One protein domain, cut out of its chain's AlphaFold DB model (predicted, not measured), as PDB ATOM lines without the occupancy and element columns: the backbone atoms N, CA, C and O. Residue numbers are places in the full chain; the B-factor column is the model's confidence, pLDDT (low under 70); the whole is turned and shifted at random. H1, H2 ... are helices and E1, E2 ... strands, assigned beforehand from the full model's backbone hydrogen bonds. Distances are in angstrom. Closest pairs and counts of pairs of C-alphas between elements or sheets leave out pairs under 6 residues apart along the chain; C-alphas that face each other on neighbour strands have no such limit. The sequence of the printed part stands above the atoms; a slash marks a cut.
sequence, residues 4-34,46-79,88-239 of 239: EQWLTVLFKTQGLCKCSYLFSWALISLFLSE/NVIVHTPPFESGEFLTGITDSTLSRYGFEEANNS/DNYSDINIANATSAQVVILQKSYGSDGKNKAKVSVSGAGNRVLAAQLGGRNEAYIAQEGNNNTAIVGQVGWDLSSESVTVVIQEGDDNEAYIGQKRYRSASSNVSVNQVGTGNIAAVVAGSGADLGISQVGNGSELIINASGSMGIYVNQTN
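AT A GLANCE: This is residues 4 to 34, 46 to 79 and 88 to 239 of the 239 residues of the protein "Curlin subunit CsgB" of Vibrio mediterranei (UniProt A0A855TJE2). From E2 to E14 the chain is wound in stacked turns, a solenoid whose strands form two sheets face to face, a well-formed sandwich. H2, with H1 close by, covers part of the outside of one sheet; H3 and H4 cover part of the outside of the other. The printed part has 217 residues, with named elements in the order H1, H2, E1, H3, H4, then E2 to E14; the class is mixed, helices and strands. The sheets, E1 E13 E11 E9 E7 E5 E3 and E2 E4 E6 E8 E10 E12 E14, are all parallel. The whole is compact, with a radius of gyration of the C-alphas of 15.7 A, and spans 38 by 37 by 35 A.

IN THESE COORDINATES: H1 is residues 4 to 12, beginning at C-alpha 4 (259.401, 176.826, 196.944). H2 is 21 to 32, 16.8 A long; E1 is 47 to 49, H3 65 to 71 and H4 74 to 77. E2, 90 to 99, measures 24.6 A and bends by 73 degrees at residue 96. Then come E3, 102 to 108; E4, 117 to 125; E5, 128 to 135; E6, 138 to 145; E7, 150 to 157; E8, 164 to 173, 27.5 A; E9, 176 to 183; E10, 189 to 198, 28.0 A; E11, 201 to 206; E12, 211 to 219; E13, 222 to 227; and E14, 232 to 238, ending at C-alpha 238 (257.895, 162.570, 234.212).

HOW THE PARTS SIT: The sheets make a sandwich, two sheets face to face, 10.0 A centre to centre, and the chain changes sheet at each link from E2 to E14. The sheet with E2 and E14 at its edges is twisted; in it N 167 of E8 and O 191 of E10 are 2.9 A apart. In the other sheet N 179 of E9 and O 152 of E7 are 2.8 A apart. Its edge strand E1 has no N and O within hydrogen-bond range of E13; C-alphas 47 and 223 face each other at 5.7 A. H2 and this sheet make two layers, a helix on one face, at a height over the sheet of 9.7 A; the closest C-alphas of H2 and E9 are those of Leu 27 and Gly 180, 6.4 A. H1 only grazes this sheet with residues 6 to 10. H3 and H4 are on the same face of the other sheet. Every O i to N i+4 pair is within hydrogen-bond range in H1, 7 of 8 in H2 and 2 of 3 in H3; H4 is too short for one.

THE WHOLE: The C-alphas of Ser 112 and Asn 239 are the farthest apart, 47.2 A. Residues 35 to 45 and 80 to 87 are not printed, leaving gaps of 24.3 A and 17.5 A between C-alphas. E1 to H3 is a long link. The model's mean pLDDT over the printed part is 72.1; residues 4 to 34, 46 to 58 and 220 to 239 are among those under 70.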
ATOM      1  N   GLU A   4     259.438 178.161 197.560       34.88
ATOM      2  CA  GLU A   4     259.401 176.826 196.944       34.88
ATOM      3  C   GLU A   4     260.762 176.104 196.943       34.88
ATOM      4  O   GLU A   4     260.822 174.878 197.026       34.88
ATOM      5  N   GLN A   5     261.874 176.846 196.911       37.72
ATOM      6  CA  GLN A   5     263.218 176.266 196.964       37.72
ATOM      7  C   GLN A   5     263.580 175.784 198.384       37.72
ATOM      8  O   GLN A   5     264.358 174.844 198.506       37.72
ATOM      9  N   TRP A   6     262.966 176.347 199.436       44.84
ATOM     10  CA  TRP A   6     263.155 175.930 200.837       44.84
ATOM     11  C   TRP A   6     262.405 174.636 201.156       44.84
ATOM     12  O   TRP A   6     263.013 173.697 201.664       44.84
ATOM     13  N   LEU A   7     261.126 174.541 200.764       39.94
ATOM     14  CA  LEU A   7     260.365 173.285 200.825       39.94
ATOM     15  C   LEU A   7     261.109 172.171 200.075       39.94
ATOM     16  O   LEU A   7     261.210 171.048 200.552       39.94
ATOM     17  N   THR A   8     261.682 172.484 198.912       36.75
ATOM     18  CA  THR A   8     262.406 171.500 198.100       36.75
ATOM     19  C   THR A   8     263.642 170.930 198.813       36.75
ATOM     20  O   THR A   8     263.903 169.740 198.671       36.75
ATOM     21  N   VAL A   9     264.386 171.728 199.591       42.28
ATOM     22  CA  VAL A   9     265.514 171.236 200.414       42.28
ATOM     23  C   VAL A   9     265.001 170.363 201.566       42.28
ATOM     24  O   VAL A   9     265.529 169.276 201.795       42.28
ATOM     25  N   LEU A  10     263.911 170.782 202.212       43.25
ATOM     26  CA  LEU A  10     263.221 170.037 203.270       43.25
ATOM     27  C   LEU A  10     262.771 168.637 202.806       43.25
ATOM     28  O   LEU A  10     263.028 167.644 203.478       43.25
ATOM     29  N   PHE A  11     262.151 168.549 201.623       38.97
ATOM     30  CA  PHE A  11     261.571 167.312 201.082       38.97
ATOM     31  C   PHE A  11     262.552 166.429 200.297       38.97
ATOM     32  O   PHE A  11     262.261 165.254 200.079       38.97
ATOM     33  N   LYS A  12     263.697 166.957 199.843       35.06
ATOM     34  CA  LYS A  12     264.699 166.170 199.097       35.06
ATOM     35  C   LYS A  12     265.818 165.600 199.958       35.06
ATOM     36  O   LYS A  12     266.574 164.765 199.460       35.06
ATOM     37  N   THR A  13     265.937 166.009 201.220       39.78
ATOM     38  CA  THR A  13     266.972 165.452 202.093       39.78
ATOM     39  C   THR A  13     266.516 164.083 202.600       39.78
ATOM     40  O   THR A  13     265.696 163.963 203.509       39.78
ATOM     41  N   GLN A  14     267.001 163.035 201.926       36.84
ATOM     42  CA  GLN A  14     266.642 161.638 202.171       36.84
ATOM     43  C   GLN A  14     266.794 161.284 203.655       36.84
ATOM     44  O   GLN A  14     267.852 161.454 204.263       36.84
ATOM     45  N   GLY A  15     265.697 160.797 204.228       41.19
ATOM     46  CA  GLY A  15     265.589 160.396 205.617       41.19
ATOM     47  C   GLY A  15     264.935 161.435 206.526       41.19
ATOM     48  O   GLY A  15     264.313 160.977 207.470       41.19
ATOM     49  N   LEU A  16     265.055 162.763 206.308       43.06
ATOM     50  CA  LEU A  16     264.710 163.805 207.322       43.06
ATOM     51  C   LEU A  16     263.243 163.783 207.740       43.06
ATOM     52  O   LEU A  16     262.912 164.151 208.860       43.06
ATOM     53  N   CYS A  17     262.402 163.213 206.886       40.25
ATOM     54  CA  CYS A  17     261.011 162.928 207.165       40.25
ATOM     55  C   CYS A  17     260.809 161.434 207.462       40.25
ATOM     56  O   CYS A  17     260.411 160.669 206.584       40.25
ATOM     57  N   LYS A  18     261.028 161.023 208.713       41.38
ATOM     58  CA  LYS A  18     260.114 160.051 209.341       41.38
ATOM     59  C   LYS A  18     258.934 160.751 210.038       41.38
ATOM     60  O   LYS A  18     258.111 160.079 210.643       41.38
ATOM     61  N   CYS A  19     258.814 162.076 209.907       43.09
ATOM     62  CA  CYS A  19     257.723 162.850 210.484       43.09
ATOM     63  C   CYS A  19     256.365 162.379 209.949       43.09
ATOM     64  O   CYS A  19     256.166 162.249 208.735       43.09
ATOM     65  N   SER A  20     255.415 162.186 210.860       46.91
ATOM     66  CA  SER A  20     254.004 162.022 210.534       46.91
ATOM     67  C   SER A  20     253.531 163.181 209.639       46.91
ATOM     68  O   SER A  20     253.999 164.319 209.742       46.91
ATOM     69  N   TYR A  21     252.591 162.900 208.733       40.03
ATOM     70  CA  TYR A  21     252.023 163.867 207.777       40.03
ATOM     71  C   TYR A  21     251.580 165.201 208.418       40.03
ATOM     72  O   TYR A  21     251.521 166.218 207.728       40.03
ATOM     73  N   LEU A  22     251.314 165.207 209.725       41.12
ATOM     74  CA  LEU A  22     250.886 166.351 210.527       41.12
ATOM     75  C   LEU A  22     251.905 167.508 210.560       41.12
ATOM     76  O   LEU A  22     251.504 168.663 210.417       41.12
ATOM     77  N   PHE A  23     253.214 167.243 210.683       47.91
ATOM     78  CA  PHE A  23     254.199 168.328 210.859       47.91
ATOM     79  C   PHE A  23     254.649 168.982 209.542       47.91
ATOM     80  O   PHE A  23     254.904 170.187 209.495       47.91
ATOM     81  N   SER A  24     254.643 168.222 208.439       47.56
ATOM     82  CA  SER A  24     254.839 168.758 207.081       47.56
ATOM     83  C   SER A  24     253.852 169.899 206.795       47.56
ATOM     84  O   SER A  24     254.239 170.962 206.313       47.56
ATOM     85  N   TRP A  25     252.588 169.727 207.192       43.28
ATOM     86  CA  TRP A  25     251.562 170.753 207.043       43.28
ATOM     87  C   TRP A  25     251.741 171.935 207.994       43.28
ATOM     88  O   TRP A  25     251.499 173.060 207.567       43.28
ATOM     89  N   ALA A  26     252.200 171.729 209.232       44.91
ATOM     90  CA  ALA A  26     252.421 172.802 210.206       44.91
ATOM     91  C   ALA A  26     253.521 173.783 209.777       44.91
ATOM     92  O   ALA A  26     253.307 174.995 209.781       44.91
ATOM     93  N   LEU A  27     254.671 173.268 209.329       51.38
ATOM     94  CA  LEU A  27     255.759 174.105 208.825       51.38
ATOM     95  C   LEU A  27     255.306 174.872 207.570       51.38
ATOM     96  O   LEU A  27     255.498 176.082 207.474       51.38
ATOM     97  N   ILE A  28     254.625 174.192 206.640       47.03
ATOM     98  CA  ILE A  28     254.075 174.793 205.415       47.03
ATOM     99  C   ILE A  28     253.048 175.894 205.729       47.03
ATOM    100  O   ILE A  28     253.099 176.970 205.135       47.03
ATOM    101  N   SER A  29     252.137 175.670 206.675       44.69
ATOM    102  CA  SER A  29     251.071 176.619 207.028       44.69
ATOM    103  C   SER A  29     251.569 177.814 207.853       44.69
ATOM    104  O   SER A  29     251.111 178.937 207.619       44.69
ATOM    105  N   LEU A  30     252.606 177.640 208.686       49.94
ATOM    106  CA  LEU A  30     253.333 178.755 209.313       49.94
ATOM    107  C   LEU A  30     253.876 179.743 208.263       49.94
ATOM    108  O   LEU A  30     253.736 180.961 208.441       49.94
ATOM    109  N   PHE A  31     254.414 179.242 207.143       49.72
ATOM    110  CA  PHE A  31     254.905 180.061 206.023       49.72
ATOM    111  C   PHE A  31     253.796 180.576 205.082       49.72
ATOM    112  O   PHE A  31     254.017 181.576 204.397       49.72
ATOM    113  N   LEU A  32     252.602 179.967 205.078       42.38
ATOM    114  CA  LEU A  32     251.467 180.321 204.202       42.38
ATOM    115  C   LEU A  32     250.371 181.191 204.850       42.38
ATOM    116  O   LEU A  32     249.355 181.455 204.219       42.38
ATOM    117  N   SER A  33     250.610 181.741 206.045       40.75
ATOM    118  CA  SER A  33     249.763 182.748 206.729       40.75
ATOM    119  C   SER A  33     248.514 182.278 207.483       40.75
ATOM    120  O   SER A  33     247.890 183.115 208.130       40.75
ATOM    121  N   GLU A  34     248.204 180.985 207.537       34.31
ATOM    122  CA  GLU A  34     247.025 180.509 208.274       34.31
ATOM    123  C   GLU A  34     247.389 179.998 209.675       34.31
ATOM    124  O   GLU A  34     248.407 179.336 209.876       34.31
ATOM    125  N   ASN A  46     247.993 161.687 225.771       38.41
ATOM    126  CA  ASN A  46     247.648 162.924 225.067       38.41
ATOM    127  C   ASN A  46     247.498 164.088 226.059       38.41
ATOM    128  O   ASN A  46     246.470 164.196 226.731       38.41
ATOM    129  N   VAL A  47     248.469 164.997 226.113       39.38
ATOM    130  CA  VAL A  47     248.269 166.325 226.711       39.38
ATOM    131  C   VAL A  47     248.136 167.337 225.573       39.38
ATOM    132  O   VAL A  47     249.118 167.802 225.006       39.38
ATOM    133  N   ILE A  48     246.891 167.654 225.208       41.06
ATOM    134  CA  ILE A  48     246.561 168.762 224.303       41.06
ATOM    135  C   ILE A  48     246.084 169.912 225.192       41.06
ATOM    136  O   ILE A  48     244.940 169.912 225.649       41.06
ATOM    137  N   VAL A  49     246.960 170.876 225.484       40.62
ATOM    138  CA  VAL A  49     246.580 172.061 226.270       40.62
ATOM    139  C   VAL A  49     245.985 173.107 225.336       40.62
ATOM    140  O   VAL A  49     246.671 173.659 224.478       40.62
ATOM    141  N   HIS A  50     244.698 173.388 225.515       35.09
ATOM    142  CA  HIS A  50     244.011 174.524 224.912       35.09
ATOM    143  C   HIS A  50     243.282 175.247 226.048       35.09
ATOM    144  O   HIS A  50     242.205 174.818 226.461       35.09
ATOM    145  N   THR A  51     243.882 176.295 226.618       33.28
ATOM    146  CA  THR A  51     243.284 177.019 227.753       33.28
ATOM    147  C   THR A  51     243.382 178.543 227.590       33.28
ATOM    148  O   THR A  51     244.348 179.034 227.005       33.28
ATOM    149  N   PRO A  52     242.363 179.302 228.056       29.66
ATOM    150  CA  PRO A  52     242.338 180.769 228.033       29.66
ATOM    151  C   PRO A  52     243.350 181.346 229.058       29.66
ATOM    152  O   PRO A  52     243.958 180.573 229.796       29.66
ATOM    153  N   PRO A  53     243.610 182.670 229.064       41.97
ATOM    154  CA  PRO A  53     244.918 183.218 229.406       41.97
ATOM    155  C   PRO A  53     245.234 183.125 230.902       41.97
ATOM    156  O   PRO A  53     244.327 183.130 231.730       41.97
ATOM    157  N   PHE A  54     246.538 183.190 231.186       39.31
ATOM    158  CA  PHE A  54     247.195 183.298 232.495       39.31
ATOM    159  C   PHE A  54     247.473 181.974 233.220       39.31
ATOM    160  O   PHE A  54     246.702 181.552 234.068       39.31
ATOM    161  N   GLU A  55     248.628 181.379 232.910       32.75
ATOM    162  CA  GLU A  55     249.812 181.271 233.786       32.75
ATOM    163  C   GLU A  55     251.045 181.194 232.860       32.75
ATOM    164  O   GLU A  55     250.960 180.589 231.799       32.75
ATOM    165  N   SER A  56     252.140 181.900 233.157       39.84
ATOM    166  CA  SER A  56     253.362 181.901 232.330       39.84
ATOM    167  C   SER A  56     253.980 180.497 232.288       39.84
ATOM    168  O   SER A  56     254.229 179.906 233.333       39.84
ATOM    169  N   GLY A  57     254.241 179.971 231.095       49.16
ATOM    170  CA  GLY A  57     255.095 178.819 230.881       49.16
ATOM    171  C   GLY A  57     256.501 179.350 231.006       49.16
ATOM    172  O   GLY A  57     256.800 180.428 230.502       49.16
ATOM    173  N   GLU A  58     257.334 178.666 231.768       68.75
ATOM    174  CA  GLU A  58     258.667 179.172 232.036       68.75
ATOM    175  C   GLU A  58     259.565 178.725 230.880       68.75
ATOM    176  O   GLU A  58     259.856 177.534 230.733       68.75
ATOM    177  N   PHE A  59     259.963 179.642 229.997       78.50
ATOM    178  CA  PHE A  59     261.086 179.384 229.100       78.50
ATOM    179  C   PHE A  59     262.269 178.809 229.896       78.50
ATOM    180  O   PHE A  59     262.531 179.212 231.023       78.50
ATOM    181  N   LEU A  60     262.953 177.830 229.305       79.50
ATOM    182  CA  LEU A  60     263.978 176.994 229.934       79.50
ATOM    183  C   LEU A  60     263.455 176.060 231.037       79.50
ATOM    184  O   LEU A  60     264.242 175.541 231.824       79.50
ATOM    185  N   THR A  61     262.155 175.753 231.067       79.25
ATOM    186  CA  THR A  61     261.614 174.703 231.948       79.25
ATOM    187  C   THR A  61     262.405 173.400 231.805       79.25
ATOM    188  O   THR A  61     262.508 172.832 230.719       79.25
ATOM    189  N   GLY A  62     262.943 172.907 232.923       77.25
ATOM    190  CA  GLY A  62     263.752 171.683 232.965       77.25
ATOM    191  C   GLY A  62     265.184 171.842 232.436       77.25
ATOM    192  O   GLY A  62     265.960 170.893 232.515       77.25
ATOM    193  N   ILE A  63     265.564 173.028 231.952       82.25
ATOM    194  CA  ILE A  63     266.906 173.359 231.468       82.25
ATOM    195  C   ILE A  63     267.605 174.214 232.526       82.25
ATOM    196  O   ILE A  63     267.136 175.280 232.902       82.25
ATOM    197  N   THR A  64     268.753 173.751 233.012       87.44
ATOM    198  CA  THR A  64     269.539 174.493 234.011       87.44
ATOM    199  C   THR A  64     270.604 175.368 233.347       87.44
ATOM    200  O   THR A  64     271.070 175.040 232.256       87.44
ATOM    201  N   ASP A  65     271.099 176.400 234.039       85.88
ATOM    202  CA  ASP A  65     272.266 177.180 233.582       85.88
ATOM    203  C   ASP A  65     273.491 176.291 233.317       85.88
ATOM    204  O   ASP A  65     274.259 176.524 232.387       85.88
ATOM    205  N   SER A  66     273.652 175.217 234.101       87.12
ATOM    206  CA  SER A  66     274.721 174.238 233.880       87.12
ATOM    207  C   SER A  66     274.543 173.463 232.570       87.12
ATOM    208  O   SER A  66     275.527 173.141 231.907       87.12
ATOM    209  N   THR A  67     273.294 173.192 232.178       86.06
ATOM    210  CA  THR A  67     272.949 172.565 230.898       86.06
ATOM    211  C   THR A  67     273.226 173.528 229.748       86.06
ATOM    212  O   THR A  67     273.864 173.135 228.775       86.06
ATOM    213  N   LEU A  68     272.831 174.799 229.876       86.62
ATOM    214  CA  LEU A  68     273.148 175.820 228.875       86.62
ATOM    215  C   LEU A  68     274.656 175.974 228.700       86.62
ATOM    216  O   LEU A  68     275.144 175.931 227.573       86.62
ATOM    217  N   SER A  69     275.407 176.071 229.797       88.62
ATOM    218  CA  SER A  69     276.854 176.261 229.717       88.62
ATOM    219  C   SER A  69     277.590 175.061 229.124       88.62
ATOM    220  O   SER A  69     278.545 175.224 228.367       88.62
ATOM    221  N   ARG A  70     277.095 173.840 229.357       89.56
ATOM    222  CA  ARG A  70     277.651 172.623 228.746       89.56
ATOM    223  C   ARG A  70     277.674 172.679 227.217       89.56
ATOM    224  O   ARG A  70     278.631 172.199 226.614       89.56
ATOM    225  N   TYR A  71     276.648 173.266 226.604       87.12
ATOM    226  CA  TYR A  71     276.544 173.418 225.148       87.12
ATOM    227  C   TYR A  71     276.975 174.812 224.653       87.12
ATOM    228  O   TYR A  71     276.978 175.071 223.446       87.12
ATOM    229  N   GLY A  72     277.377 175.707 225.562       85.38
ATOM    230  CA  GLY A  72     277.726 177.095 225.260       85.38
ATOM    231  C   GLY A  72     276.521 177.941 224.832       85.38
ATOM    232  O   GLY A  72     276.634 178.756 223.917       85.38
ATOM    233  N   PHE A  73     275.335 177.666 225.378       87.56
ATOM    234  CA  PHE A  73     274.067 178.332 225.054       87.56
ATOM    235  C   PHE A  73     273.679 179.367 226.120       87.56
ATOM    236  O   PHE A  73     272.502 179.672 226.282       87.56
ATOM    237  N   GLU A  74     274.634 179.903 226.880       85.00
ATOM    238  CA  GLU A  74     274.366 180.859 227.965       85.00
ATOM    239  C   GLU A  74     273.650 182.122 227.462       85.00
ATOM    240  O   GLU A  74     272.827 182.711 228.161       85.00
ATOM    241  N   GLU A  75     273.914 182.489 226.210       80.75
ATOM    242  CA  GLU A  75     273.275 183.599 225.502       80.75
ATOM    243  C   GLU A  75     271.762 183.396 225.333       80.75
ATOM    244  O   GLU A  75     271.026 184.369 225.270       80.75
ATOM    245  N   ALA A  76     271.262 182.156 225.343       77.56
ATOM    246  CA  ALA A  76     269.824 181.908 225.284       77.56
ATOM    247  C   ALA A  76     269.078 182.442 226.522       77.56
ATOM    248  O   ALA A  76     267.889 182.727 226.429       77.56
ATOM    249  N   ASN A  77     269.761 182.574 227.669       74.50
ATOM    250  CA  ASN A  77     269.201 183.109 228.918       74.50
ATOM    251  C   ASN A  77     269.435 184.626 229.070       74.50
ATOM    252  O   ASN A  77     268.827 185.284 229.911       74.50
ATOM    253  N   ASN A  78     270.317 185.210 228.261       64.81
ATOM    254  CA  ASN A  78     270.664 186.620 228.342       64.81
ATOM    255  C   ASN A  78     270.298 187.268 227.009       64.81
ATOM    256  O   ASN A  78     271.053 187.141 226.052       64.81
ATOM    257  N   SER A  79     269.129 187.916 226.948       52.06
ATOM    258  CA  SER A  79     268.513 188.538 225.759       52.06
ATOM    259  C   SER A  79     269.311 189.729 225.197       52.06
ATOM    260  O   SER A  79     268.773 190.817 224.987       52.06
ATOM    261  N   ASP A  88     274.775 190.449 210.196       71.75
ATOM    262  CA  ASP A  88     274.685 189.237 209.408       71.75
ATOM    263  C   ASP A  88     274.053 188.069 210.174       71.75
ATOM    264  O   ASP A  88     273.910 188.047 211.399       71.75
ATOM    265  N   ASN A  89     273.655 187.058 209.402       78.25
ATOM    266  CA  ASN A  89     273.228 185.785 209.952       78.25
ATOM    267  C   ASN A  89     274.431 185.036 210.518       78.25
ATOM    268  O   ASN A  89     275.410 184.805 209.808       78.25
ATOM    269  N   TYR A  90     274.312 184.596 211.763       84.31
ATOM    270  CA  TYR A  90     275.324 183.804 212.437       84.31
ATOM    271  C   TYR A  90     274.875 182.352 212.562       84.31
ATOM    272  O   TYR A  90     273.752 182.063 212.988       84.31
ATOM    273  N   SER A  91     275.780 181.430 212.251       83.62
ATOM    274  CA  SER A  91     275.587 180.017 212.551       83.62
ATOM    275  C   SER A  91     276.855 179.403 213.129       83.62
ATOM    276  O   SER A  91     277.940 179.635 212.599       83.62
ATOM    277  N   ASP A  92     276.702 178.614 214.187       86.25
ATOM    278  CA  ASP A  92     277.771 177.858 214.838       86.25
ATOM    279  C   ASP A  92     277.316 176.406 214.998       86.25
ATOM    280  O   ASP A  92     276.254 176.129 215.556       86.25
ATOM    281  N   ILE A  93     278.082 175.476 214.435       87.00
ATOM    282  CA  ILE A  93     277.744 174.055 214.394       87.00
ATOM    283  C   ILE A  93     278.925 173.265 214.947       87.00
ATOM    284  O   ILE A  93     279.981 173.184 214.319       87.00
ATOM    285  N   ASN A  94     278.708 172.603 216.077       88.75
ATOM    286  CA  ASN A  94     279.644 171.670 216.677       88.75
ATOM    287  C   ASN A  94     279.112 170.234 216.559       88.75
ATOM    288  O   ASN A  94     278.114 169.878 217.183       88.75
ATOM    289  N   ILE A  95     279.789 169.398 215.772       86.56
ATOM    290  CA  ILE A  95     279.478 167.971 215.634       86.56
ATOM    291  C   ILE A  95     280.658 167.185 216.203       86.56
ATOM    292  O   ILE A  95     281.705 167.076 215.563       86.56
ATOM    293  N   ALA A  96     280.493 166.634 217.403       86.81
ATOM    294  CA  ALA A  96     281.550 165.938 218.127       86.81
ATOM    295  C   ALA A  96     281.125 164.504 218.443       86.81
ATOM    296  O   ALA A  96     280.032 164.273 218.943       86.81
ATOM    297  N   ASN A  97     281.994 163.525 218.171       89.38
ATOM    298  CA  ASN A  97     281.706 162.101 218.407       89.38
ATOM    299  C   ASN A  97     280.399 161.622 217.744       89.38
ATOM    300  O   ASN A  97     279.677 160.794 218.300       89.38
ATOM    301  N   ALA A  98     280.079 162.154 216.562       88.81
ATOM    302  CA  ALA A  98     278.854 161.826 215.849       88.81
ATOM    303  C   ALA A  98     279.125 161.000 214.590       88.81
ATOM    304  O   ALA A  98     280.120 161.207 213.893       88.81
ATOM    305  N   THR A  99     278.207 160.093 214.259       89.69
ATOM    306  CA  THR A  99     278.227 159.366 212.981       89.69
ATOM    307  C   THR A  99     276.913 159.589 212.251       89.69
ATOM    308  O   THR A  99     275.846 159.548 212.852       89.69
ATOM    309  N   SER A 100     276.966 159.867 210.948       86.88
ATOM    310  CA  SER A 100     275.765 160.115 210.130       86.88
ATOM    311  C   SER A 100     274.859 161.258 210.627       86.88
ATOM    312  O   SER A 100     273.677 161.280 210.289       86.88
ATOM    313  N   ALA A 101     275.395 162.203 211.407       83.19
ATOM    314  CA  ALA A 101     274.651 163.384 211.829       83.19
ATOM    315  C   ALA A 101     274.332 164.288 210.629       83.19
ATOM    316  O   ALA A 101     275.173 164.503 209.752       83.19
ATOM    317  N   GLN A 102     273.117 164.829 210.597       82.31
ATOM    318  CA  GLN A 102     272.645 165.737 209.554       82.31
ATOM    319  C   GLN A 102     272.229 167.058 210.190       82.31
ATOM    320  O   GLN A 102     271.214 167.116 210.872       82.31
ATOM    321  N   VAL A 103     272.984 168.126 209.943       82.62
ATOM    322  CA  VAL A 103     272.642 169.475 210.410       82.62
ATOM    323  C   VAL A 103     272.418 170.370 209.203       82.62
ATOM    324  O   VAL A 103     273.275 170.470 208.324       82.62
ATOM    325  N   VAL A 104     271.258 171.015 209.155       80.94
ATOM    326  CA  VAL A 104     270.866 171.933 208.089       80.94
ATOM    327  C   VAL A 104     270.441 173.255 208.721       80.94
ATOM    328  O   VAL A 104     269.453 173.315 209.448       80.94
ATOM    329  N   ILE A 105     271.186 174.322 208.431       77.56
ATOM    330  CA  ILE A 105     270.880 175.681 208.888       77.56
ATOM    331  C   ILE A 105     270.555 176.555 207.691       77.56
ATOM    332  O   ILE A 105     271.195 176.499 206.640       77.56
ATOM    333  N   LEU A 106     269.493 177.325 207.854       79.69
ATOM    334  CA  LEU A 106     268.716 177.858 206.766       79.69
ATOM    335  C   LEU A 106     268.230 179.262 207.146       79.69
ATOM    336  O   LEU A 106     267.121 179.434 207.632       79.69
ATOM    337  N   GLN A 107     269.069 180.278 206.932       81.69
ATOM    338  CA  GLN A 107     268.821 181.644 207.410       81.69
ATOM    339  C   GLN A 107     268.615 182.626 206.256       81.69
ATOM    340  O   GLN A 107     269.357 182.629 205.269       81.69
ATOM    341  N   LYS A 108     267.595 183.478 206.367       82.06
ATOM    342  CA  LYS A 108     267.328 184.538 205.397       82.06
ATOM    343  C   LYS A 108     266.835 185.802 206.080       82.06
ATOM    344  O   LYS A 108     265.705 185.846 206.561       82.06
ATOM    345  N   SER A 109     267.633 186.854 205.958       78.56
ATOM    346  CA  SER A 109     267.318 188.174 206.494       78.56
ATOM    347  C   SER A 109     266.650 189.105 205.492       78.56
ATOM    348  O   SER A 109     266.828 188.966 204.279       78.56
ATOM    349  N   TYR A 110     265.870 190.060 206.005       72.19
ATOM    350  CA  TYR A 110     265.328 191.178 205.235       72.19
ATOM    351  C   TYR A 110     265.844 192.494 205.817       72.19
ATOM    352  O   TYR A 110     265.693 192.738 207.008       72.19
ATOM    353  N   GLY A 111     266.403 193.352 204.961       63.59
ATOM    354  CA  GLY A 111     266.939 194.650 205.376       63.59
ATOM    355  C   GLY A 111     268.331 194.569 206.005       63.59
ATOM    356  O   GLY A 111     268.989 193.535 205.942       63.59
ATOM    357  N   SER A 112     268.777 195.693 206.565       61.03
ATOM    358  CA  SER A 112     270.101 195.856 207.174       61.03
ATOM    359  C   SER A 112     270.204 195.335 208.606       61.03
ATOM    360  O   SER A 112     271.301 195.321 209.123       61.03
ATOM    361  N   ASP A 113     269.120 194.893 209.249       65.38
ATOM    362  CA  ASP A 113     269.124 194.475 210.667       65.38
ATOM    363  C   ASP A 113     268.953 192.951 210.814       65.38
ATOM    364  O   ASP A 113     268.223 192.432 211.665       65.38
ATOM    365  N   GLY A 114     269.585 192.218 209.904       65.12
ATOM    366  CA  GLY A 114     269.350 190.812 209.627       65.12
ATOM    367  C   GLY A 114     270.002 189.815 210.577       65.12
ATOM    368  O   GLY A 114     270.695 188.930 210.094       65.12
ATOM    369  N   LYS A 115     269.740 189.901 211.882       79.44
ATOM    370  CA  LYS A 115     270.438 189.122 212.921       79.44
ATOM    371  C   LYS A 115     269.774 187.777 213.247       79.44
ATOM    372  O   LYS A 115     269.204 187.638 214.327       79.44
ATOM    373  N   ASN A 116     269.748 186.810 212.328       83.31
ATOM    374  CA  ASN A 116     269.364 185.451 212.740       83.31
ATOM    375  C   ASN A 116     270.577 184.701 213.288       83.31
ATOM    376  O   ASN A 116     271.675 184.818 212.750       83.31
ATOM    377  N   LYS A 117     270.364 183.903 214.330       87.44
ATOM    378  CA  LYS A 117     271.400 183.141 215.016       87.44
ATOM    379  C   LYS A 117     270.987 181.685 215.138       87.44
ATOM    380  O   LYS A 117     269.885 181.395 215.593       87.44
ATOM    381  N   ALA A 118     271.861 180.764 214.770       86.56
ATOM    382  CA  ALA A 118     271.620 179.344 214.975       86.56
ATOM    383  C   ALA A 118     272.866 178.680 215.558       86.56
ATOM    384  O   ALA A 118     273.908 178.654 214.910       86.56
ATOM    385  N   LYS A 119     272.763 178.137 216.769       91.06
ATOM    386  CA  LYS A 119     273.836 177.389 217.419       91.06
ATOM    387  C   LYS A 119     273.408 175.943 217.612       91.06
ATOM    388  O   LYS A 119     272.347 175.672 218.170       91.06
ATOM    389  N   VAL A 120     274.213 175.013 217.116       90.25
ATOM    390  CA  VAL A 120     273.879 173.590 217.082       90.25
ATOM    391  C   VAL A 120     275.026 172.771 217.659       90.25
ATOM    392  O   VAL A 120     276.159 172.892 217.204       90.25
ATOM    393  N   SER A 121     274.731 171.901 218.623       93.88
ATOM    394  CA  SER A 121     275.667 170.914 219.163       93.88
ATOM    395  C   SER A 121     275.095 169.507 218.999       93.88
ATOM    396  O   SER A 121     273.981 169.235 219.433       93.88
ATOM    397  N   VAL A 122     275.834 168.609 218.348       90.94
ATOM    398  CA  VAL A 122     275.384 167.236 218.083       90.94
ATOM    399  C   VAL A 122     276.472 166.236 218.436       90.94
ATOM    400  O   VAL A 122     277.618 166.368 218.001       90.94
ATOM    401  N   SER A 123     276.088 165.189 219.162       93.44
ATOM    402  CA  SER A 123     276.934 164.044 219.490       93.44
ATOM    403  C   SER A 123     276.153 162.732 219.447       93.44
ATOM    404  O   SER A 123     274.972 162.721 219.774       93.44
ATOM    405  N   GLY A 124     276.789 161.635 219.021       89.75
ATOM    406  CA  GLY A 124     276.130 160.341 218.795       89.75
ATOM    407  C   GLY A 124     275.633 160.113 217.358       89.75
ATOM    408  O   GLY A 124     275.944 160.870 216.434       89.75
ATOM    409  N   ALA A 125     274.967 158.986 217.107       90.12
ATOM    410  CA  ALA A 125     274.719 158.483 215.756       90.12
ATOM    411  C   ALA A 125     273.339 158.869 215.205       90.12
ATOM    412  O   ALA A 125     272.338 158.770 215.897       90.12
ATOM    413  N   GLY A 126     273.257 159.248 213.927       84.44
ATOM    414  CA  GLY A 126     271.981 159.405 213.209       84.44
ATOM    415  C   GLY A 126     271.139 160.624 213.606       84.44
ATOM    416  O   GLY A 126     270.001 160.740 213.159       84.44
ATOM    417  N   ASN A 127     271.698 161.530 214.407       85.75
ATOM    418  CA  ASN A 127     271.040 162.750 214.863       85.75
ATOM    419  C   ASN A 127     270.804 163.764 213.745       85.75
ATOM    420  O   ASN A 127     271.541 163.824 212.754       85.75
ATOM    421  N   ARG A 128     269.758 164.572 213.904       87.31
ATOM    422  CA  ARG A 128     269.218 165.400 212.830       87.31
ATOM    423  C   ARG A 128     268.735 166.728 213.354       87.31
ATOM    424  O   ARG A 128     267.851 166.780 214.207       87.31
ATOM    425  N   VAL A 129     269.236 167.788 212.747       84.94
ATOM    426  CA  VAL A 129     268.863 169.154 213.071       84.94
ATOM    427  C   VAL A 129     268.501 169.903 211.804       84.94
ATOM    428  O   VAL A 129     269.248 169.900 210.823       84.94
ATOM    429  N   LEU A 130     267.371 170.595 211.854       84.75
ATOM    430  CA  LEU A 130     266.986 171.591 210.875       84.75
ATOM    431  C   LEU A 130     266.595 172.880 211.598       84.75
ATOM    432  O   LEU A 130     265.605 172.900 212.321       84.75
ATOM    433  N   ALA A 131     267.324 173.965 211.349       82.00
ATOM    434  CA  ALA A 131     266.976 175.300 211.829       82.00
ATOM    435  C   ALA A 131     266.743 176.235 210.638       82.00
ATOM    436  O   ALA A 131     267.676 176.563 209.905       82.00
ATOM    437  N   ALA A 132     265.494 176.654 210.435       82.88
ATOM    438  CA  ALA A 132     265.085 177.560 209.370       82.88
ATOM    439  C   ALA A 132     264.583 178.889 209.950       82.88
ATOM    440  O   ALA A 132     263.602 178.920 210.687       82.88
ATOM    441  N   GLN A 133     265.227 179.996 209.591       83.69
ATOM    442  CA  GLN A 133     264.965 181.325 210.140       83.69
ATOM    443  C   GLN A 133     264.734 182.329 209.010       83.69
ATOM    444  O   GLN A 133     265.572 182.500 208.121       83.69
ATOM    445  N   LEU A 134     263.580 182.991 209.037       83.88
ATOM    446  CA  LEU A 134     263.168 183.973 208.040       83.88
ATOM    447  C   LEU A 134     262.858 185.319 208.700       83.88
ATOM    448  O   LEU A 134     262.052 185.397 209.626       83.88
ATOM    449  N   GLY A 135     263.428 186.392 208.154       82.94
ATOM    450  CA  GLY A 135     263.319 187.737 208.712       82.94
ATOM    451  C   GLY A 135     264.512 188.056 209.609       82.94
ATOM    452  O   GLY A 135     265.627 187.708 209.243       82.94
ATOM    453  N   GLY A 136     264.328 188.737 210.735       82.94
ATOM    454  CA  GLY A 136     265.445 189.112 211.613       82.94
ATOM    455  C   GLY A 136     265.197 188.778 213.076       82.94
ATOM    456  O   GLY A 136     264.049 188.574 213.481       82.94
ATOM    457  N   ARG A 137     266.285 188.758 213.859       82.88
ATOM    458  CA  ARG A 137     266.269 188.520 215.311       82.88
ATOM    459  C   ARG A 137     265.576 187.212 215.707       82.88
ATOM    460  O   ARG A 137     264.766 187.180 216.633       82.88
ATOM    461  N   ASN A 138     265.839 186.151 214.950       86.75
ATOM    462  CA  ASN A 138     265.443 184.798 215.326       86.75
ATOM    463  C   ASN A 138     266.676 184.046 215.815       86.75
ATOM    464  O   ASN A 138     267.706 184.065 215.145       86.75
ATOM    465  N   GLU A 139     266.555 183.360 216.939       89.75
ATOM    466  CA  GLU A 139     267.625 182.608 217.572       89.75
ATOM    467  C   GLU A 139     267.189 181.170 217.827       89.75
ATOM    468  O   GLU A 139     266.123 180.929 218.397       89.75
ATOM    469  N   ALA A 140     268.012 180.216 217.408       90.69
ATOM    470  CA  ALA A 140     267.784 178.795 217.609       90.69
ATOM    471  C   ALA A 140     269.028 178.159 218.230       90.69
ATOM    472  O   ALA A 140     270.102 178.177 217.634       90.69
ATOM    473  N   TYR A 141     268.866 177.568 219.404       94.00
ATOM    474  CA  TYR A 141     269.895 176.844 220.135       94.00
ATOM    475  C   TYR A 141     269.461 175.381 220.234       94.00
ATOM    476  O   TYR A 141     268.412 175.090 220.803       94.00
ATOM    477  N   ILE A 142     270.207 174.459 219.628       94.06
ATOM    478  CA  ILE A 142     269.794 173.054 219.504       94.06
ATOM    479  C   ILE A 142     270.935 172.136 219.937       94.06
ATOM    480  O   ILE A 142     271.995 172.135 219.315       94.06
ATOM    481  N   ALA A 143     270.712 171.332 220.973       96.06
ATOM    482  CA  ALA A 143     271.648 170.332 221.471       96.06
ATOM    483  C   ALA A 143     271.044 168.923 221.372       96.06
ATOM    484  O   ALA A 143     269.917 168.692 221.809       96.06
ATOM    485  N   GLN A 144     271.803 167.985 220.805       93.12
ATOM    486  CA  GLN A 144     271.444 166.569 220.714       93.12
ATOM    487  C   GLN A 144     272.600 165.703 221.210       93.12
ATOM    488  O   GLN A 144     273.689 165.705 220.628       93.12
ATOM    489  N   GLU A 145     272.345 164.934 222.259       95.12
ATOM    490  CA  GLU A 145     273.273 163.973 222.843       95.12
ATOM    491  C   GLU A 145     272.607 162.599 222.910       95.12
ATOM    492  O   GLU A 145     271.590 162.432 223.572       95.12
ATOM    493  N   GLY A 146     273.169 161.623 222.192       92.81
ATOM    494  CA  GLY A 146     272.603 160.279 222.027       92.81
ATOM    495  C   GLY A 146     272.314 159.970 220.560       92.81
ATOM    496  O   GLY A 146     272.986 160.520 219.689       92.81
ATOM    497  N   ASN A 147     271.393 159.062 220.247       92.19
ATOM    498  CA  ASN A 147     271.222 158.555 218.883       92.19
ATOM    499  C   ASN A 147     269.829 158.823 218.308       92.19
ATOM    500  O   ASN A 147     268.824 158.763 219.003       92.19
ATOM    501  N   ASN A 148     269.771 159.038 216.993       90.81
ATOM    502  CA  ASN A 148     268.552 159.204 216.197       90.81
ATOM    503  C   ASN A 148     267.603 160.321 216.672       90.81
ATOM    504  O   ASN A 148     266.426 160.320 216.313       90.81
ATOM    505  N   ASN A 149     268.101 161.299 217.425       89.81
ATOM    506  CA  ASN A 149     267.304 162.446 217.829       89.81
ATOM    507  C   ASN A 149     267.027 163.358 216.627       89.81
ATOM    508  O   ASN A 149     267.877 163.551 215.751       89.81
ATOM    509  N   THR A 150     265.837 163.950 216.586       89.19
ATOM    510  CA  THR A 150     265.405 164.873 215.535       89.19
ATOM    511  C   THR A 150     264.910 166.179 216.142       89.19
ATOM    512  O   THR A 150     263.998 166.174 216.960       89.19
ATOM    513  N   ALA A 151     265.468 167.305 215.699       87.62
ATOM    514  CA  ALA A 151     265.042 168.642 216.087       87.62
ATOM    515  C   ALA A 151     264.798 169.495 214.837       87.62
ATOM    516  O   ALA A 151     265.699 169.697 214.019       87.62
ATOM    517  N   ILE A 152     263.579 170.010 214.687       86.19
ATOM    518  CA  ILE A 152     263.202 170.912 213.598       86.19
ATOM    519  C   ILE A 152     262.652 172.204 214.185       86.19
ATOM    520  O   ILE A 152     261.631 172.196 214.866       86.19
ATOM    521  N   VAL A 153     263.300 173.320 213.868       85.06
ATOM    522  CA  VAL A 153     262.930 174.662 214.318       85.06
ATOM    523  C   VAL A 153     262.694 175.551 213.101       85.06
ATOM    524  O   VAL A 153     263.576 175.726 212.262       85.06
ATOM    525  N   GLY A 154     261.496 176.119 213.001       84.69
ATOM    526  CA  GLY A 154     261.119 177.111 212.001       84.69
ATOM    527  C   GLY A 154     260.715 178.419 212.666       84.69
ATOM    528  O   GLY A 154     259.722 178.450 213.386       84.69
ATOM    529  N   GLN A 155     261.439 179.506 212.405       83.25
ATOM    530  CA  GLN A 155     261.164 180.819 212.986       83.25
ATOM    531  C   GLN A 155     260.928 181.862 211.899       83.25
ATOM    532  O   GLN A 155     261.675 181.966 210.923       83.25
ATOM    533  N   VAL A 156     259.876 182.654 212.082       84.12
ATOM    534  CA  VAL A 156     259.529 183.760 211.196       84.12
ATOM    535  C   VAL A 156     259.361 185.028 212.025       84.12
ATOM    536  O   VAL A 156     258.406 185.143 212.793       84.12
ATOM    537  N   GLY A 157     260.260 185.992 211.833       81.31
ATOM    538  CA  GLY A 157     260.288 187.263 212.560       81.31
ATOM    539  C   GLY A 157     260.275 188.457 211.611       81.31
ATOM    540  O   GLY A 157     261.299 188.790 211.023       81.31
ATOM    541  N   TRP A 158     259.120 189.110 211.450       76.50
ATOM    542  CA  TRP A 158     258.984 190.272 210.551       76.50
ATOM    543  C   TRP A 158     259.244 191.618 211.232       76.50
ATOM    544  O   TRP A 158     259.475 192.612 210.552       76.50
ATOM    545  N   ASP A 159     259.189 191.650 212.561       71.25
ATOM    546  CA  ASP A 159     259.457 192.843 213.359       71.25
ATOM    547  C   ASP A 159     260.894 192.783 213.902       71.25
ATOM    548  O   ASP A 159     261.328 191.761 214.423       71.25
ATOM    549  N   LEU A 160     261.656 193.863 213.774       68.06
ATOM    550  CA  LEU A 160     263.059 193.932 214.190       68.06
ATOM    551  C   LEU A 160     263.236 194.558 215.581       68.06
ATOM    552  O   LEU A 160     264.365 194.727 216.032       68.06
ATOM    553  N   SER A 161     262.143 194.906 216.263       72.62
ATOM    554  CA  SER A 161     262.148 195.481 217.615       72.62
ATOM    555  C   SER A 161     262.053 194.439 218.735       72.62
ATOM    556  O   SER A 161     262.016 194.790 219.911       72.62
ATOM    557  N   SER A 162     261.978 193.151 218.398       75.50
ATOM    558  CA  SER A 162     261.885 192.060 219.372       75.50
ATOM    559  C   SER A 162     262.578 190.809 218.855       75.50
ATOM    560  O   SER A 162     262.845 190.696 217.657       75.50
ATOM    561  N   GLU A 163     262.828 189.870 219.758       82.12
ATOM    562  CA  GLU A 163     263.573 188.640 219.497       82.12
ATOM    563  C   GLU A 163     262.686 187.408 219.631       82.12
ATOM    564  O   GLU A 163     261.687 187.403 220.354       82.12
ATOM    565  N   SER A 164     263.034 186.377 218.873       84.31
ATOM    566  CA  SER A 164     262.410 185.065 218.952       84.31
ATOM    567  C   SER A 164     263.479 184.058 219.354       84.31
ATOM    568  O   SER A 164     264.336 183.762 218.527       84.31
ATOM    569  N   VAL A 165     263.442 183.532 220.577       89.19
ATOM    570  CA  VAL A 165     264.425 182.548 221.050       89.19
ATOM    571  C   VAL A 165     263.788 181.165 221.094       89.19
ATOM    572  O   VAL A 165     262.675 180.978 221.584       89.19
ATOM    573  N   THR A 166     264.480 180.174 220.545       91.44
ATOM    574  CA  THR A 166     264.102 178.767 220.649       91.44
ATOM    575  C   THR A 166     265.274 177.952 221.174       91.44
ATOM    576  O   THR A 166     266.369 178.030 220.623       91.44
ATOM    577  N   VAL A 167     265.030 177.147 222.206       93.31
ATOM    578  CA  VAL A 167     266.005 176.213 222.779       93.31
ATOM    579  C   VAL A 167     265.462 174.792 222.683       93.31
ATOM    580  O   VAL A 167     264.341 174.521 223.104       93.31
ATOM    581  N   VAL A 168     266.249 173.871 222.138       93.81
ATOM    582  CA  VAL A 168     265.930 172.442 222.094       93.81
ATOM    583  C   VAL A 168     267.099 171.664 222.670       93.81
ATOM    584  O   VAL A 168     268.220 171.801 222.189       93.81
ATOM    585  N   ILE A 169     266.836 170.837 223.677       93.94
ATOM    586  CA  ILE A 169     267.812 169.935 224.288       93.94
ATOM    587  C   ILE A 169     267.228 168.529 224.273       93.94
ATOM    588  O   ILE A 169     266.129 168.307 224.779       93.94
ATOM    589  N   GLN A 170     267.948 167.595 223.659       93.06
ATOM    590  CA  GLN A 170     267.575 166.185 223.567       93.06
ATOM    591  C   GLN A 170     268.735 165.333 224.088       93.06
ATOM    592  O   GLN A 170     269.746 165.185 223.403       93.06
ATOM    593  N   GLU A 171     268.586 164.797 225.296       93.69
ATOM    594  CA  GLU A 171     269.547 163.915 225.962       93.69
ATOM    595  C   GLU A 171     268.967 162.487 226.023       93.69
ATOM    596  O   GLU A 171     268.101 162.180 226.840       93.69
ATOM    597  N   GLY A 172     269.429 161.592 225.152       92.25
ATOM    598  CA  GLY A 172     268.952 160.212 225.041       92.25
ATOM    599  C   GLY A 172     268.727 159.789 223.591       92.25
ATOM    600  O   GLY A 172     269.385 160.310 222.696       92.25
ATOM    601  N   ASP A 173     267.831 158.835 223.343       91.50
ATOM    602  CA  ASP A 173     267.681 158.216 222.018       91.50
ATOM    603  C   ASP A 173     266.280 158.428 221.421       91.50
ATOM    604  O   ASP A 173     265.283 158.460 222.135       91.50
ATOM    605  N   ASP A 174     266.183 158.520 220.094       88.19
ATOM    606  CA  ASP A 174     264.917 158.571 219.346       88.19
ATOM    607  C   ASP A 174     263.944 159.691 219.800       88.19
ATOM    608  O   ASP A 174     262.729 159.556 219.656       88.19
ATOM    609  N   ASN A 175     264.442 160.802 220.357       85.94
ATOM    610  CA  ASN A 175     263.600 161.942 220.728       85.94
ATOM    611  C   ASN A 175     263.322 162.846 219.518       85.94
ATOM    612  O   ASN A 175     264.196 163.090 218.683       85.94
ATOM    613  N   GLU A 176     262.119 163.406 219.440       86.00
ATOM    614  CA  GLU A 176     261.676 164.265 218.347       86.00
ATOM    615  C   GLU A 176     261.108 165.593 218.871       86.00
ATOM    616  O   GLU A 176     260.188 165.615 219.687       86.00
ATOM    617  N   ALA A 177     261.633 166.717 218.380       83.88
ATOM    618  CA  ALA A 177     261.203 168.064 218.737       83.88
ATOM    619  C   ALA A 177     260.906 168.887 217.480       83.88
ATOM    620  O   ALA A 177     261.713 168.977 216.552       83.88
ATOM    621  N   TYR A 178     259.741 169.522 217.470       83.50
ATOM    622  CA  TYR A 178     259.160 170.149 216.295       83.50
ATOM    623  C   TYR A 178     258.587 171.519 216.652       83.50
ATOM    624  O   TYR A 178     257.537 171.609 217.274       83.50
ATOM    625  N   ILE A 179     259.256 172.607 216.272       81.56
ATOM    626  CA  ILE A 179     258.907 173.958 216.727       81.56
ATOM    627  C   ILE A 179     258.659 174.879 215.537       81.56
ATOM    628  O   ILE A 179     259.498 175.017 214.648       81.56
ATOM    629  N   GLY A 180     257.506 175.542 215.540       81.75
ATOM    630  CA  GLY A 180     257.146 176.596 214.604       81.75
ATOM    631  C   GLY A 180     256.811 177.884 215.343       81.75
ATOM    632  O   GLY A 180     255.817 177.947 216.055       81.75
ATOM    633  N   GLN A 181     257.599 178.934 215.148       78.88
ATOM    634  CA  GLN A 181     257.438 180.204 215.843       78.88
ATOM    635  C   GLN A 181     257.210 181.351 214.866       78.88
ATOM    636  O   GLN A 181     257.924 181.509 213.872       78.88
ATOM    637  N   LYS A 182     256.208 182.178 215.157       80.12
ATOM    638  CA  LYS A 182     255.774 183.245 214.265       80.12
ATOM    639  C   LYS A 182     255.522 184.549 214.997       80.12
ATOM    640  O   LYS A 182     254.599 184.671 215.805       80.12
ATOM    641  N   ARG A 183     256.294 185.570 214.630       82.81
ATOM    642  CA  ARG A 183     256.239 186.895 215.241       82.81
ATOM    643  C   ARG A 183     255.841 187.973 214.231       82.81
ATOM    644  O   ARG A 183     256.505 188.175 213.212       82.81
ATOM    645  N   TYR A 184     254.740 188.662 214.538       71.25
ATOM    646  CA  TYR A 184     254.137 189.725 213.722       71.25
ATOM    647  C   TYR A 184     254.017 191.074 214.445       71.25
ATOM    648  O   TYR A 184     253.706 192.074 213.804       71.25
ATOM    649  N   ARG A 185     254.212 191.107 215.767       65.75
ATOM    650  CA  ARG A 185     254.133 192.314 216.605       65.75
ATOM    651  C   ARG A 185     255.386 192.430 217.475       65.75
ATOM    652  O   ARG A 185     256.115 191.446 217.615       65.75
ATOM    653  N   SER A 186     255.569 193.594 218.094       69.25
ATOM    654  CA  SER A 186     256.697 193.951 218.968       69.25
ATOM    655  C   SER A 186     256.608 193.272 220.337       69.25
ATOM    656  O   SER A 186     256.552 193.924 221.377       69.25
ATOM    657  N   ALA A 187     256.485 191.949 220.334       76.56
ATOM    658  CA  ALA A 187     256.512 191.111 221.518       76.56
ATOM    659  C   ALA A 187     257.442 189.937 221.237       76.56
ATOM    660  O   ALA A 187     257.252 189.240 220.233       76.56
ATOM    661  N   SER A 188     258.433 189.734 222.108       80.50
ATOM    662  CA  SER A 188     259.335 188.588 222.032       80.50
ATOM    663  C   SER A 188     258.558 187.276 222.088       80.50
ATOM    664  O   SER A 188     257.399 187.233 222.496       80.50
ATOM    665  N   SER A 189     259.156 186.205 221.593       83.81
ATOM    666  CA  SER A 189     258.559 184.877 221.665       83.81
ATOM    667  C   SER A 189     259.661 183.906 222.054       83.81
ATOM    668  O   SER A 189     260.676 183.829 221.365       83.81
ATOM    669  N   ASN A 190     259.470 183.171 223.140       87.19
ATOM    670  CA  ASN A 190     260.453 182.257 223.696       87.19
ATOM    671  C   ASN A 190     259.846 180.857 223.788       87.19
ATOM    672  O   ASN A 190     258.736 180.674 224.289       87.19
ATOM    673  N   VAL A 191     260.560 179.864 223.265       87.06
ATOM    674  CA  VAL A 191     260.143 178.459 223.304       87.06
ATOM    675  C   VAL A 191     261.319 177.603 223.735       87.06
ATOM    676  O   VAL A 191     262.414 177.727 223.198       87.06
ATOM    677  N   SER A 192     261.091 176.697 224.673       89.50
ATOM    678  CA  SER A 192     262.080 175.712 225.091       89.50
ATOM    679  C   SER A 192     261.486 174.310 225.121       89.50
ATOM    680  O   SER A 192     260.344 174.116 225.540       89.50
ATOM    681  N   VAL A 193     262.266 173.338 224.656       88.94
ATOM    682  CA  VAL A 193     261.951 171.911 224.713       88.94
ATOM    683  C   VAL A 193     263.156 171.179 225.285       88.94
ATOM    684  O   VAL A 193     264.241 171.234 224.715       88.94
ATOM    685  N   ASN A 194     262.948 170.485 226.395       88.88
ATOM    686  CA  ASN A 194     263.905 169.607 227.042       88.88
ATOM    687  C   ASN A 194     263.360 168.177 227.035       88.88
ATOM    688  O   ASN A 194     262.295 167.917 227.594       88.88
ATOM    689  N   GLN A 195     264.066 167.255 226.394       87.00
ATOM    690  CA  GLN A 195     263.694 165.846 226.297       87.00
ATOM    691  C   GLN A 195     264.843 164.993 226.814       87.00
ATOM    692  O   GLN A 195     265.918 164.982 226.223       87.00
ATOM    693  N   VAL A 196     264.607 164.274 227.907       88.62
ATOM    694  CA  VAL A 196     265.588 163.385 228.532       88.62
ATOM    695  C   VAL A 196     265.032 161.962 228.551       88.62
ATOM    696  O   VAL A 196     263.958 161.730 229.102       88.62
ATOM    697  N   GLY A 197     265.759 160.998 227.989       87.62
ATOM    698  CA  GLY A 197     265.337 159.595 227.879       87.62
ATOM    699  C   GLY A 197     265.071 159.164 226.437       87.62
ATOM    700  O   GLY A 197     265.735 159.657 225.525       87.62
ATOM    701  N   THR A 198     264.157 158.216 226.216       86.75
ATOM    702  CA  THR A 198     263.973 157.596 224.893       86.75
ATOM    703  C   THR A 198     262.578 157.800 224.309       86.75
ATOM    704  O   THR A 198     261.575 157.502 224.956       86.75
ATOM    705  N   GLY A 199     262.490 158.212 223.043       79.50
ATOM    706  CA  GLY A 199     261.221 158.237 222.306       79.50
ATOM    707  C   GLY A 199     260.256 159.349 222.722       79.50
ATOM    708  O   GLY A 199     259.047 159.179 222.574       79.50
ATOM    709  N   ASN A 200     260.750 160.452 223.290       78.50
ATOM    710  CA  ASN A 200     259.899 161.592 223.621       78.50
ATOM    711  C   ASN A 200     259.610 162.425 222.369       78.50
ATOM    712  O   ASN A 200     260.505 162.677 221.568       78.50
ATOM    713  N   ILE A 201     258.373 162.883 222.208       79.25
ATOM    714  CA  ILE A 201     257.921 163.678 221.066       79.25
ATOM    715  C   ILE A 201     257.315 164.983 221.582       79.25
ATOM    716  O   ILE A 201     256.416 164.968 222.421       79.25
ATOM    717  N   ALA A 202     257.785 166.116 221.062       74.88
ATOM    718  CA  ALA A 202     257.297 167.448 221.390       74.88
ATOM    719  C   ALA A 202     257.005 168.235 220.111       74.88
ATOM    720  O   ALA A 202     257.875 168.383 219.251       74.88
ATOM    721  N   ALA A 203     255.801 168.793 219.996       78.25
ATOM    722  CA  ALA A 203     255.446 169.721 218.927       78.25
ATOM    723  C   ALA A 203     254.936 171.047 219.499       78.25
ATOM    724  O   ALA A 203     254.011 171.052 220.304       78.25
ATOM    725  N   VAL A 204     255.515 172.169 219.069       74.50
ATOM    726  CA  VAL A 204     255.165 173.517 219.529       74.50
ATOM    727  C   VAL A 204     254.865 174.423 218.347       74.50
ATOM    728  O   VAL A 204     255.679 174.569 217.438       74.50
ATOM    729  N   VAL A 205     253.722 175.100 218.388       75.56
ATOM    730  CA  VAL A 205     253.443 176.258 217.528       75.56
ATOM    731  C   VAL A 205     253.308 177.485 218.415       75.56
ATOM    732  O   VAL A 205     252.492 177.471 219.323       75.56
ATOM    733  N   ALA A 206     254.091 178.534 218.178       75.19
ATOM    734  CA  ALA A 206     254.146 179.717 219.032       75.19
ATOM    735  C   ALA A 206     253.908 181.014 218.248       75.19
ATOM    736  O   ALA A 206     254.490 181.245 217.185       75.19
ATOM    737  N   GLY A 207     253.052 181.880 218.790       76.25
ATOM    738  CA  GLY A 207     252.777 183.227 218.291       76.25
ATOM    739  C   GLY A 207     253.660 184.314 218.917       76.25
ATOM    740  O   GLY A 207     254.607 184.045 219.655       76.25
ATOM    741  N   SER A 208     253.331 185.579 218.638       81.00
ATOM    742  CA  SER A 208     253.993 186.731 219.280       81.00
ATOM    743  C   SER A 208     253.665 186.763 220.775       81.00
ATOM    744  O   SER A 208     252.500 186.585 221.129       81.00
ATOM    745  N   GLY A 209     254.658 187.023 221.627       77.00
ATOM    746  CA  GLY A 209     254.481 187.087 223.079       77.00
ATOM    747  C   GLY A 209     254.484 185.738 223.801       77.00
ATOM    748  O   GLY A 209     254.207 185.728 224.997       77.00
ATOM    749  N   ALA A 210     254.705 184.622 223.098       78.94
ATOM    750  CA  ALA A 210     254.696 183.296 223.710       78.94
ATOM    751  C   ALA A 210     255.901 183.102 224.640       78.94
ATOM    752  O   ALA A 210     256.993 183.567 224.328       78.94
ATOM    753  N   ASP A 211     255.694 182.395 225.744       80.00
ATOM    754  CA  ASP A 211     256.737 182.017 226.700       80.00
ATOM    755  C   ASP A 211     256.462 180.567 227.119       80.00
ATOM    756  O   ASP A 211     255.551 180.290 227.901       80.00
ATOM    757  N   LEU A 212     257.098 179.613 226.435       80.19
ATOM    758  CA  LEU A 212     256.711 178.200 226.469       80.19
ATOM    759  C   LEU A 212     257.878 177.315 226.895       80.19
ATOM    760  O   LEU A 212     258.991 177.427 226.370       80.19
ATOM    761  N   GLY A 213     257.590 176.368 227.784       80.69
ATOM    762  CA  GLY A 213     258.552 175.392 228.274       80.69
ATOM    763  C   GLY A 213     257.973 173.986 228.315       80.69
ATOM    764  O   GLY A 213     256.973 173.728 228.987       80.69
ATOM    765  N   ILE A 214     258.621 173.068 227.601       80.94
ATOM    766  CA  ILE A 214     258.357 171.630 227.654       80.94
ATOM    767  C   ILE A 214     259.542 170.946 228.320       80.94
ATOM    768  O   ILE A 214     260.661 171.078 227.838       80.94
ATOM    769  N   SER A 215     259.283 170.148 229.355       81.94
ATOM    770  CA  SER A 215     260.244 169.183 229.892       81.94
ATOM    771  C   SER A 215     259.617 167.792 229.926       81.94
ATOM    772  O   SER A 215     258.667 167.545 230.670       81.94
ATOM    773  N   GLN A 216     260.152 166.880 229.120       75.81
ATOM    774  CA  GLN A 216     259.770 165.470 229.070       75.81
ATOM    775  C   GLN A 216     260.946 164.634 229.567       75.81
ATOM    776  O   GLN A 216     261.995 164.605 228.930       75.81
ATOM    777  N   VAL A 217     260.780 163.970 230.708       79.44
ATOM    778  CA  VAL A 217     261.798 163.088 231.288       79.44
ATOM    779  C   VAL A 217     261.220 161.682 231.388       79.44
ATOM    780  O   VAL A 217     260.190 161.479 232.027       79.44
ATOM    781  N   GLY A 218     261.882 160.709 230.769       77.69
ATOM    782  CA  GLY A 218     261.446 159.314 230.738       77.69
ATOM    783  C   GLY A 218     261.317 158.781 229.314       77.69
ATOM    784  O   GLY A 218     261.982 159.263 228.397       77.69
ATOM    785  N   ASN A 219     260.479 157.756 229.140       76.50
ATOM    786  CA  ASN A 219     260.330 157.055 227.865       76.50
ATOM    787  C   ASN A 219     258.931 157.232 227.264       76.50
ATOM    788  O   ASN A 219     257.933 157.051 227.966       76.50
ATOM    789  N   GLY A 220     258.866 157.504 225.957       61.31
ATOM    790  CA  GLY A 220     257.620 157.521 225.187       61.31
ATOM    791  C   GLY A 220     256.646 158.637 225.569       61.31
ATOM    792  O   GLY A 220     255.438 158.435 225.481       61.31
ATOM    793  N   SER A 221     257.133 159.784 226.049       64.38
ATOM    794  CA  SER A 221     256.262 160.923 226.359       64.38
ATOM    795  C   SER A 221     255.939 161.691 225.084       64.38
ATOM    796  O   SER A 221     256.848 162.187 224.428       64.38
ATOM    797  N   GLU A 222     254.665 161.848 224.741       60.12
ATOM    798  CA  GLU A 222     254.240 162.676 223.610       60.12
ATOM    799  C   GLU A 222     253.493 163.921 224.092       60.12
ATOM    800  O   GLU A 222     252.614 163.850 224.948       60.12
ATOM    801  N   LEU A 223     253.854 165.083 223.548       60.84
ATOM    802  CA  LEU A 223     253.265 166.358 223.922       60.84
ATOM    803  C   LEU A 223     253.107 167.282 222.717       60.84
ATOM    804  O   LEU A 223     254.053 167.537 221.972       60.84
ATOM    805  N   ILE A 224     251.915 167.857 222.568       57.97
ATOM    806  CA  ILE A 224     251.619 168.840 221.524       57.97
ATOM    807  C   ILE A 224     251.089 170.115 222.182       57.97
ATOM    808  O   ILE A 224     250.033 170.120 222.815       57.97
ATOM    809  N   ILE A 225     251.809 171.217 221.990       58.25
ATOM    810  CA  ILE A 225     251.437 172.556 222.437       58.25
ATOM    811  C   ILE A 225     251.117 173.423 221.218       58.25
ATOM    812  O   ILE A 225     251.963 173.663 220.356       58.25
ATOM    813  N   ASN A 226     249.900 173.964 221.169       51.38
ATOM    814  CA  ASN A 226     249.535 174.983 220.192       51.38
ATOM    815  C   ASN A 226     249.265 176.313 220.888       51.38
ATOM    816  O   ASN A 226     248.216 176.494 221.508       51.38
ATOM    817  N   ALA A 227     250.210 177.239 220.753       53.38
ATOM    818  CA  ALA A 227     250.176 178.529 221.396       53.38
ATOM    819  C   ALA A 227     250.017 179.723 220.438       53.38
ATOM    820  O   ALA A 227     250.989 180.317 219.975       53.38
ATOM    821  N   SER A 228     248.778 180.147 220.176       48.69
ATOM    822  CA  SER A 228     248.459 181.283 219.299       48.69
ATOM    823  C   SER A 228     248.392 182.644 220.027       48.69
ATOM    824  O   SER A 228     247.390 183.351 219.959       48.69
ATOM    825  N   GLY A 229     249.466 183.067 220.708       49.56
ATOM    826  CA  GLY A 229     249.565 184.413 221.308       49.56
ATOM    827  C   GLY A 229     250.481 184.481 222.530       49.56
ATOM    828  O   GLY A 229     251.297 183.582 222.720       49.56
ATOM    829  N   SER A 230     250.319 185.523 223.363       50.19
ATOM    830  CA  SER A 230     250.937 185.605 224.694       50.19
ATOM    831  C   SER A 230     250.368 184.528 225.598       50.19
ATOM    832  O   SER A 230     249.394 184.750 226.317       50.19
ATOM    833  N   MET A 231     250.938 183.339 225.492       52.25
ATOM    834  CA  MET A 231     250.530 182.187 226.264       52.25
ATOM    835  C   MET A 231     251.737 181.588 226.931       52.25
ATOM    836  O   MET A 231     252.805 181.454 226.334       52.25
ATOM    837  N   GLY A 232     251.499 181.258 228.186       45.56
ATOM    838  CA  GLY A 232     252.385 180.482 228.987       45.56
ATOM    839  C   GLY A 232     251.859 179.068 229.100       45.56
ATOM    840  O   GLY A 232     250.714 178.863 229.492       45.56
ATOM    841  N   ILE A 233     252.652 178.095 228.672       48.47
ATOM    842  CA  ILE A 233     252.296 176.687 228.819       48.47
ATOM    843  C   ILE A 233     253.520 175.984 229.385       48.47
ATOM    844  O   ILE A 233     254.569 175.928 228.743       48.47
ATOM    845  N   TYR A 234     253.363 175.510 230.619       53.06
ATOM    846  CA  TYR A 234     254.314 174.667 231.323       53.06
ATOM    847  C   TYR A 234     253.825 173.231 231.241       53.06
ATOM    848  O   TYR A 234     252.705 172.929 231.662       53.06
ATOM    849  N   VAL A 235     254.663 172.336 230.729       56.78
ATOM    850  CA  VAL A 235     254.397 170.903 230.829       56.78
ATOM    851  C   VAL A 235     255.645 170.201 231.323       56.78
ATOM    852  O   VAL A 235     256.670 170.174 230.645       56.78
ATOM    853  N   ASN A 236     255.525 169.623 232.511       53.97
ATOM    854  CA  ASN A 236     256.504 168.712 233.072       53.97
ATOM    855  C   ASN A 236     255.883 167.319 233.105       53.97
ATOM    856  O   ASN A 236     254.973 167.056 233.892       53.97
ATOM    857  N   GLN A 237     256.339 166.461 232.199       53.03
ATOM    858  CA  GLN A 237     255.915 165.073 232.126       53.03
ATOM    859  C   GLN A 237     257.091 164.194 232.532       53.03
ATOM    860  O   GLN A 237     258.093 164.110 231.825       53.03
ATOM    861  N   THR A 238     256.951 163.556 233.689       55.28
ATOM    862  CA  THR A 238     257.895 162.570 234.212       55.28
ATOM    863  C   THR A 238     257.217 161.205 234.217       55.28
ATOM    864  O   THR A 238     256.183 161.067 234.876       55.28
ATOM    865  N   ASN A 239     257.787 160.225 233.516       53.06
ATOM    866  CA  ASN A 239     257.358 158.822 233.559       53.06
ATOM    867  C   ASN A 239     258.441 157.943 234.186       53.06
ATOM    868  O   ASN A 239     259.589 157.993 233.692       53.06
TER     869      ASN A 239